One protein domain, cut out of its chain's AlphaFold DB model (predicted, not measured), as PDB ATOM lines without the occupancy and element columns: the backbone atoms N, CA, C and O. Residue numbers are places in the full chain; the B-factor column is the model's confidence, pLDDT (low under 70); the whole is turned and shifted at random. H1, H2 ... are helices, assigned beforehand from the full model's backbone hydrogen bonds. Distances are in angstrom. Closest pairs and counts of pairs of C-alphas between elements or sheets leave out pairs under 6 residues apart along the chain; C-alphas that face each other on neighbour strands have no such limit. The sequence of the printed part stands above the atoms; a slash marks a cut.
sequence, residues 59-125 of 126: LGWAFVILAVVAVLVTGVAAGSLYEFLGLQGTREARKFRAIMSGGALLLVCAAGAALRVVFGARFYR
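Overview. This is residues 59 to 125 of the 126 residues of an uncharacterized protein of Gemmata massiliana (UniProt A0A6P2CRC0). Two long helices, H1 and H2, form the arms of a narrow, open U, with the chain folding back between them at residues 85 to 92. The far end of H2 with the last residues, 113 to 125, sticks out at the open end, and residues 83 to 92 stand free at the bend. The printed part has 67 residues, all helix by class, with H1 before H2 and no named strand. It is only just extended, close to loose, with a radius of gyration of the C-alphas of 16.5 A and spans of 56 by 22 by 9 A.

Along the chain. H1, residues 59 to 84, begins at C-alpha 59 (117.351, 133.469, 149.250) and is 36.7 A long. H2, residues 93 to 123, is 44.2 A long and ends at C-alpha 123 (103.483, 122.835, 144.721).

Arrangement. H1 and H2 are near each other, their closest C-alphas 8.2 A apart. Every O i to N i+4 pair is within hydrogen-bond range in H1, and 26 of 27 in H2.

Size, cuts and confidence. The C-alphas of Gly 89 and Arg 125, the two farthest apart, are 56.4 A apart. The printed part has no cut, and the link H1 to H2 is short. Mean pLDDT of the printed part is 70.4; residues 59, 82, 86 to 101 and 119 to 125 are under 70.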
ATOM      1  N   LEU A  59     116.996 133.797 147.861       65.56
ATOM      2  CA  LEU A  59     117.351 133.469 149.250       65.56
ATOM      3  C   LEU A  59     117.398 131.954 149.505       65.56
ATOM      4  O   LEU A  59     118.253 131.482 150.253       65.56
ATOM      5  N   GLY A  60     116.511 131.184 148.866       73.25
ATOM      6  CA  GLY A  60     116.516 129.722 148.955       73.25
ATOM      7  C   GLY A  60     117.804 129.108 148.397       73.25
ATOM      8  O   GLY A  60     118.429 128.275 149.050       73.25
ATOM      9  N   TRP A  61     118.250 129.573 147.229       73.69
ATOM     10  CA  TRP A  61     119.513 129.148 146.623       73.69
ATOM     11  C   TRP A  61     120.724 129.593 147.441       73.69
ATOM     12  O   TRP A  61     121.642 128.795 147.632       73.69
ATOM     13  N   ALA A  62     120.709 130.809 147.995       77.50
ATOM     14  CA  ALA A  62     121.767 131.273 148.889       77.50
ATOM     15  C   ALA A  62     121.924 130.359 150.116       77.50
ATOM     16  O   ALA A  62     123.049 130.031 150.489       77.50
ATOM     17  N   PHE A  63     120.819 129.886 150.702       79.12
ATOM     18  CA  PHE A  63     120.849 128.972 151.847       79.12
ATOM     19  C   PHE A  63     121.409 127.591 151.482       79.12
ATOM     20  O   PHE A  63     122.210 127.029 152.227       79.12
ATOM     21  N   VAL A  64     121.037 127.061 150.311       78.44
ATOM     22  CA  VAL A  64     121.576 125.791 149.798       78.44
ATOM     23  C   VAL A  64     123.079 125.904 149.543       78.44
ATOM     24  O   VAL A  64     123.838 125.039 149.978       78.44
ATOM     25  N   ILE A  65     123.528 126.987 148.902       80.12
ATOM     26  CA  ILE A  65     124.953 127.237 148.650       80.12
ATOM     27  C   ILE A  65     125.713 127.368 149.977       80.12
ATOM     28  O   ILE A  65     126.739 126.713 150.151       80.12
ATOM     29  N   LEU A  66     125.192 128.138 150.939       81.81
ATOM     30  CA  LEU A  66     125.790 128.277 152.272       81.81
ATOM     31  C   LEU A  66     125.904 126.937 153.001       81.81
ATOM     32  O   LEU A  66     126.946 126.656 153.589       81.81
ATOM     33  N   ALA A  67     124.871 126.096 152.936       81.38
ATOM     34  CA  ALA A  67     124.889 124.774 153.553       81.38
ATOM     35  C   ALA A  67     125.970 123.874 152.934       81.38
ATOM     36  O   ALA A  67     126.728 123.230 153.659       81.38
ATOM     37  N   VAL A  68     126.096 123.871 151.603       81.81
ATOM     38  CA  VAL A  68     127.139 123.108 150.899       81.81
ATOM     39  C   VAL A  68     128.535 123.615 151.267       81.81
ATOM     40  O   VAL A  68     129.411 122.813 151.593       81.81
ATOM     41  N   VAL A  69     128.742 124.935 151.277       84.75
ATOM     42  CA  VAL A  69     130.022 125.548 151.669       84.75
ATOM     43  C   VAL A  69     130.370 125.204 153.118       84.75
ATOM     44  O   VAL A  69     131.496 124.795 153.386       84.75
ATOM     45  N   ALA A  70     129.416 125.288 154.047       82.19
ATOM     46  CA  ALA A  70     129.636 124.947 155.452       82.19
ATOM     47  C   ALA A  70     130.058 123.480 155.636       82.19
ATOM     48  O   ALA A  70     130.987 123.195 156.396       82.19
ATOM     49  N   VAL A  71     129.433 122.546 154.909       84.12
ATOM     50  CA  VAL A  71     129.807 121.121 154.926       84.12
ATOM     51  C   VAL A  71     131.221 120.916 154.380       84.12
ATOM     52  O   VAL A  71     132.017 120.208 154.999       84.12
ATOM     53  N   LEU A  72     131.563 121.567 153.264       79.44
ATOM     54  CA  LEU A  72     132.903 121.486 152.676       79.44
ATOM     55  C   LEU A  72     133.973 122.041 153.622       79.44
ATOM     56  O   LEU A  72     134.974 121.371 153.872       79.44
ATOM     57  N   VAL A  73     133.746 123.224 154.200       83.25
ATOM     58  CA  VAL A  73     134.679 123.863 155.141       83.25
ATOM     59  C   VAL A  73     134.873 122.999 156.383       83.25
ATOM     60  O   VAL A  73     136.004 122.796 156.814       83.25
ATOM     61  N   THR A  74     133.795 122.428 156.924       82.25
ATOM     62  CA  THR A  74     133.869 121.563 158.109       82.25
ATOM     63  C   THR A  74     134.618 120.263 157.806       82.25
ATOM     64  O   THR A  74     135.427 119.817 158.617       82.25
ATOM     65  N   GLY A  75     134.415 119.676 156.621       79.12
ATOM     66  CA  GLY A  75     135.158 118.495 156.173       79.12
ATOM     67  C   GLY A  75     136.659 118.754 156.025       79.12
ATOM     68  O   GLY A  75     137.473 117.954 156.489       79.12
ATOM     69  N   VAL A  76     137.032 119.891 155.427       78.94
ATOM     70  CA  VAL A  76     138.438 120.295 155.262       78.94
ATOM     71  C   VAL A  76     139.080 120.617 156.612       78.94
ATOM     72  O   VAL A  76     140.166 120.117 156.891       78.94
ATOM     73  N   ALA A  77     138.399 121.386 157.469       77.81
ATOM     74  CA  ALA A  77     138.894 121.762 158.793       77.81
ATOM     75  C   ALA A  77     139.062 120.551 159.719       77.81
ATOM     76  O   ALA A  77     140.051 120.456 160.439       77.81
ATOM     77  N   ALA A  78     138.134 119.592 159.679       75.56
ATOM     78  CA  ALA A  78     138.294 118.343 160.412       75.56
ATOM     79  C   ALA A  78     139.520 117.575 159.900       75.56
ATOM     80  O   ALA A  78     140.355 117.156 160.696       75.56
ATOM     81  N   GLY A  79     139.668 117.434 158.578       71.12
ATOM     82  CA  GLY A  79     140.809 116.749 157.967       71.12
ATOM     83  C   GLY A  79     142.160 117.361 158.344       71.12
ATOM     84  O   GLY A  79     143.075 116.623 158.705       71.12
ATOM     85  N   SER A  80     142.270 118.689 158.318       76.12
ATOM     86  CA  SER A  80     143.502 119.393 158.684       76.12
ATOM     87  C   SER A  80     143.797 119.323 160.183       76.12
ATOM     88  O   SER A  80     144.951 119.141 160.563       76.12
ATOM     89  N   LEU A  81     142.772 119.378 161.042       76.69
ATOM     90  CA  LEU A  81     142.942 119.201 162.486       76.69
ATOM     91  C   LEU A  81     143.449 117.788 162.825       76.69
ATOM     92  O   LEU A  81     144.307 117.633 163.692       76.69
ATOM     93  N   TYR A  82     142.969 116.764 162.110       67.88
ATOM     94  CA  TYR A  82     143.445 115.385 162.263       67.88
ATOM     95  C   TYR A  82     144.915 115.209 161.862       67.88
ATOM     96  O   TYR A  82     145.627 114.451 162.523       67.88
ATOM     97  N   GLU A  83     145.384 115.902 160.818       72.69
ATOM     98  CA  GLU A  83     146.811 115.902 160.470       72.69
ATOM     99  C   GLU A  83     147.651 116.632 161.518       72.69
ATOM    100  O   GLU A  83     148.703 116.133 161.914       72.69
ATOM    101  N   PHE A  84     147.158 117.762 162.029       76.50
ATOM    102  CA  PHE A  84     147.864 118.550 163.038       76.50
ATOM    103  C   PHE A  84     148.009 117.811 164.377       76.50
ATOM    104  O   PHE A  84     149.022 117.941 165.060       76.50
ATOM    105  N   LEU A  85     147.020 116.990 164.742       78.19
ATOM    106  CA  LEU A  85     147.035 116.166 165.955       78.19
ATOM    107  C   LEU A  85     147.931 114.917 165.845       78.19
ATOM    108  O   LEU A  85     148.032 114.161 166.808       78.19
ATOM    109  N   GLY A  86     148.581 114.672 164.699       60.31
ATOM    110  CA  GLY A  86     149.572 113.598 164.553       60.31
ATOM    111  C   GLY A  86     149.006 112.177 164.676       60.31
ATOM    112  O   GLY A  86     149.761 111.215 164.804       60.31
ATOM    113  N   LEU A  87     147.683 112.002 164.590       60.97
ATOM    114  CA  LEU A  87     146.996 110.703 164.675       60.97
ATOM    115  C   LEU A  87     147.087 109.893 163.361       60.97
ATOM    116  O   LEU A  87     146.186 109.123 163.030       60.97
ATOM    117  N   GLN A  88     148.177 110.031 162.598       54.44
ATOM    118  CA  GLN A  88     148.380 109.333 161.317       54.44
ATOM    119  C   GLN A  88     148.627 107.813 161.461       54.44
ATOM    120  O   GLN A  88     148.708 107.099 160.464       54.44
ATOM    121  N   GLY A  89     148.724 107.289 162.687       53.22
ATOM    122  CA  GLY A  89     149.229 105.938 162.947       53.22
ATOM    123  C   GLY A  89     148.211 104.799 163.048       53.22
ATOM    124  O   GLY A  89     148.634 103.655 163.204       53.22
ATOM    125  N   THR A  90     146.893 105.029 162.991       56.84
ATOM    126  CA  THR A  90     145.930 103.934 163.207       56.84
ATOM    127  C   THR A  90     145.241 103.509 161.911       56.84
ATOM    128  O   THR A  90     144.565 104.270 161.224       56.84
ATOM    129  N   ARG A  91     145.368 102.215 161.588       55.47
ATOM    130  CA  ARG A  91     144.668 101.498 160.500       55.47
ATOM    131  C   ARG A  91     143.133 101.690 160.541       55.47
ATOM    132  O   ARG A  91     142.453 101.452 159.544       55.47
ATOM    133  N   GLU A  92     142.616 102.170 161.671       56.03
ATOM    134  CA  GLU A  92     141.234 102.572 161.960       56.03
ATOM    135  C   GLU A  92     140.780 103.859 161.230       56.03
ATOM    136  O   GLU A  92     139.591 104.012 160.944       56.03
ATOM    137  N   ALA A  93     141.696 104.746 160.816       55.25
ATOM    138  CA  ALA A  93     141.352 106.014 160.152       55.25
ATOM    139  C   ALA A  93     140.611 105.833 158.808       55.25
ATOM    140  O   ALA A  93     139.810 106.678 158.400       55.25
ATOM    141  N   ARG A  94     140.817 104.697 158.122       57.38
ATOM    142  CA  ARG A  94     140.089 104.363 156.883       57.38
ATOM    143  C   ARG A  94     138.626 103.987 157.128       57.38
ATOM    144  O   ARG A  94     137.777 104.363 156.324       57.38
ATOM    145  N   LYS A  95     138.316 103.301 158.235       60.16
ATOM    146  CA  LYS A  95     136.926 102.989 158.609       60.16
ATOM    147  C   LYS A  95     136.198 104.251 159.060       60.16
ATOM    148  O   LYS A  95     135.066 104.479 158.645       60.16
ATOM    149  N   PHE A  96     136.882 105.116 159.807       60.06
ATOM    150  CA  PHE A  96     136.332 106.405 160.224       60.06
ATOM    151  C   PHE A  96     135.994 107.318 159.037       60.06
ATOM    152  O   PHE A  96     134.924 107.924 159.029       60.06
ATOM    153  N   ARG A  97     136.833 107.355 157.988       59.00
ATOM    154  CA  ARG A  97     136.511 108.076 156.739       59.00
ATOM    155  C   ARG A  97     135.264 107.534 156.034       59.00
ATOM    156  O   ARG A  97     134.485 108.335 155.534       59.00
ATOM    157  N   ALA A  98     135.062 106.215 156.011       60.34
ATOM    158  CA  ALA A  98     133.887 105.599 155.384       60.34
ATOM    159  C   ALA A  98     132.589 105.839 156.179       60.34
ATOM    160  O   ALA A  98     131.526 106.039 155.596       60.34
ATOM    161  N   ILE A  99     132.672 105.863 157.512       64.19
ATOM    162  CA  ILE A  99     131.522 106.149 158.381       64.19
ATOM    163  C   ILE A  99     131.159 107.640 158.316       64.19
ATOM    164  O   ILE A  99     129.985 107.984 158.207       64.19
ATOM    165  N   MET A 100     132.157 108.531 158.304       65.44
ATOM    166  CA  MET A 100     131.948 109.978 158.165       65.44
ATOM    167  C   MET A 100     131.384 110.364 156.795       65.44
ATOM    168  O   MET A 100     130.485 111.201 156.729       65.44
ATOM    169  N   SER A 101     131.853 109.744 155.706       66.12
ATOM    170  CA  SER A 101     131.274 109.987 154.380       66.12
ATOM    171  C   SER A 101     129.840 109.466 154.288       66.12
ATOM    172  O   SER A 101     128.986 110.158 153.740       66.12
ATOM    173  N   GLY A 102     129.548 108.308 154.891       70.88
ATOM    174  CA  GLY A 102     128.189 107.776 155.000       70.88
ATOM    175  C   GLY A 102     127.253 108.691 155.796       70.88
ATOM    176  O   GLY A 102     126.138 108.962 155.351       70.88
ATOM    177  N   GLY A 103     127.717 109.228 156.928       71.38
ATOM    178  CA  GLY A 103     126.960 110.173 157.754       71.38
ATOM    179  C   GLY A 103     126.692 111.505 157.049       71.38
ATOM    180  O   GLY A 103     125.570 112.008 157.088       71.38
ATOM    181  N   ALA A 104     127.688 112.042 156.338       72.81
ATOM    182  CA  ALA A 104     127.522 113.248 155.531       72.81
ATOM    183  C   ALA A 104     126.522 113.029 154.383       72.81
ATOM    184  O   ALA A 104     125.657 113.873 154.156       72.81
ATOM    185  N   LEU A 105     126.584 111.878 153.703       75.50
ATOM    186  CA  LEU A 105     125.635 111.537 152.640       75.50
ATOM    187  C   LEU A 105     124.206 111.402 153.183       75.50
ATOM    188  O   LEU A 105     123.271 111.923 152.584       75.50
ATOM    189  N   LEU A 106     124.040 110.761 154.346       77.62
ATOM    190  CA  LEU A 106     122.751 110.639 155.032       77.62
ATOM    191  C   LEU A 106     122.171 112.000 155.416       77.62
ATOM    192  O   LEU A 106     120.981 112.223 155.210       77.62
ATOM    193  N   LEU A 107     122.996 112.921 155.919       77.38
ATOM    194  CA  LEU A 107     122.572 114.288 156.233       77.38
ATOM    195  C   LEU A 107     122.130 115.051 154.982       77.38
ATOM    196  O   LEU A 107     121.092 115.708 155.008       77.38
ATOM    197  N   VAL A 108     122.866 114.925 153.875       77.81
ATOM    198  CA  VAL A 108     122.490 115.538 152.592       77.81
ATOM    199  C   VAL A 108     121.186 114.938 152.061       77.81
ATOM    200  O   VAL A 108     120.295 115.679 151.649       77.81
ATOM    201  N   CYS A 109     121.023 113.614 152.120       76.31
ATOM    202  CA  CYS A 109     119.785 112.947 151.718       76.31
ATOM    203  C   CYS A 109     118.597 113.344 152.608       76.31
ATOM    204  O   CYS A 109     117.518 113.619 152.086       76.31
ATOM    205  N   ALA A 110     118.786 113.422 153.928       75.62
ATOM    206  CA  ALA A 110     117.752 113.837 154.873       75.62
ATOM    207  C   ALA A 110     117.348 115.303 154.663       75.62
ATOM    208  O   ALA A 110     116.157 115.611 154.625       75.62
ATOM    209  N   ALA A 111     118.318 116.195 154.445       77.88
ATOM    210  CA  ALA A 111     118.062 117.593 154.108       77.88
ATOM    211  C   ALA A 111     117.326 117.725 152.765       77.88
ATOM    212  O   ALA A 111     116.342 118.457 152.672       77.88
ATOM    213  N   GLY A 112     117.737 116.968 151.743       78.00
ATOM    214  CA  GLY A 112     117.057 116.917 150.448       78.00
ATOM    215  C   GLY A 112     115.617 116.403 150.550       78.00
ATOM    216  O   GLY A 112     114.714 116.964 149.931       78.00
ATOM    217  N   ALA A 113     115.372 115.381 151.375       78.38
ATOM    218  CA  ALA A 113     114.033 114.859 151.635       78.38
ATOM    219  C   ALA A 113     113.158 115.873 152.390       78.38
ATOM    220  O   ALA A 113     112.019 116.107 151.993       78.38
ATOM    221  N   ALA A 114     113.695 116.527 153.424       75.62
ATOM    222  CA  ALA A 114     112.992 117.568 154.168       75.62
ATOM    223  C   ALA A 114     112.630 118.758 153.268       75.62
ATOM    224  O   ALA A 114     111.488 119.212 153.277       75.62
ATOM    225  N   LEU A 115     113.559 119.202 152.415       75.25
ATOM    226  CA  LEU A 115     113.297 120.228 151.408       75.25
ATOM    227  C   LEU A 115     112.203 119.786 150.434       75.25
ATOM    228  O   LEU A 115     111.289 120.556 150.158       75.25
ATOM    229  N   ARG A 116     112.231 118.536 149.960       76.25
ATOM    230  CA  ARG A 116     111.183 118.005 149.081       76.25
ATOM    231  C   ARG A 116     109.814 117.969 149.764       76.25
ATOM    232  O   ARG A 116     108.823 118.228 149.096       76.25
ATOM    233  N   VAL A 117     109.735 117.686 151.064       75.88
ATOM    234  CA  VAL A 117     108.468 117.720 151.816       75.88
ATOM    235  C   VAL A 117     107.985 119.159 152.001       75.88
ATOM    236  O   VAL A 117     106.835 119.461 151.695       75.88
ATOM    237  N   VAL A 118     108.865 120.063 152.436       71.75
ATOM    238  CA  VAL A 118     108.522 121.467 152.713       71.75
ATOM    239  C   VAL A 118     108.138 122.220 151.434       71.75
ATOM    240  O   VAL A 118     107.139 122.938 151.417       71.75
ATOM    241  N   PHE A 119     108.892 122.034 150.350       66.00
ATOM    242  CA  PHE A 119     108.644 122.705 149.072       66.00
ATOM    243  C   PHE A 119     107.679 121.933 148.164       66.00
ATOM    244  O   PHE A 119     106.882 122.545 147.459       66.00
ATOM    245  N   GLY A 120     107.677 120.599 148.200       59.94
ATOM    246  CA  GLY A 120     106.755 119.778 147.408       59.94
ATOM    247  C   GLY A 120     105.307 119.855 147.895       59.94
ATOM    248  O   GLY A 120     104.397 119.859 147.071       59.94
ATOM    249  N   ALA A 121     105.076 120.013 149.205       55.59
ATOM    250  CA  ALA A 121     103.732 120.235 149.747       55.59
ATOM    251  C   ALA A 121     103.130 121.595 149.339       55.59
ATOM    252  O   ALA A 121     101.912 121.757 149.354       55.59
ATOM    253  N   ARG A 122     103.967 122.570 148.959       52.84
ATOM    254  CA  ARG A 122     103.525 123.874 148.441       52.84
ATOM    255  C   ARG A 122     103.129 123.820 146.963       52.84
ATOM    256  O   ARG A 122     102.223 124.546 146.586       52.84
ATOM    257  N   PHE A 123     103.747 122.947 146.163       51.59
ATOM    258  CA  PHE A 123     103.483 122.835 144.721       51.59
ATOM    259  C   PHE A 123     102.213 122.055 144.355       51.59
ATOM    260  O   PHE A 123     101.706 122.221 143.256       51.59
ATOM    261  N   TYR A 124     101.698 121.204 145.246       50.25
ATOM    262  CA  TYR A 124     100.480 120.415 144.993       50.25
ATOM    263  C   TYR A 124      99.181 121.111 145.422       50.25
ATOM    264  O   TYR A 124      98.113 120.503 145.362       50.25
ATOM    265  N   ARG A 125      99.263 122.349 145.922       50.06
ATOM    266  CA  ARG A 125      98.110 123.083 146.460       50.06
ATOM    267  C   ARG A 125      97.600 124.203 145.548       50.06
ATOM    268  O   ARG A 125      96.708 124.934 145.968       50.06
TER     269      ARG A 125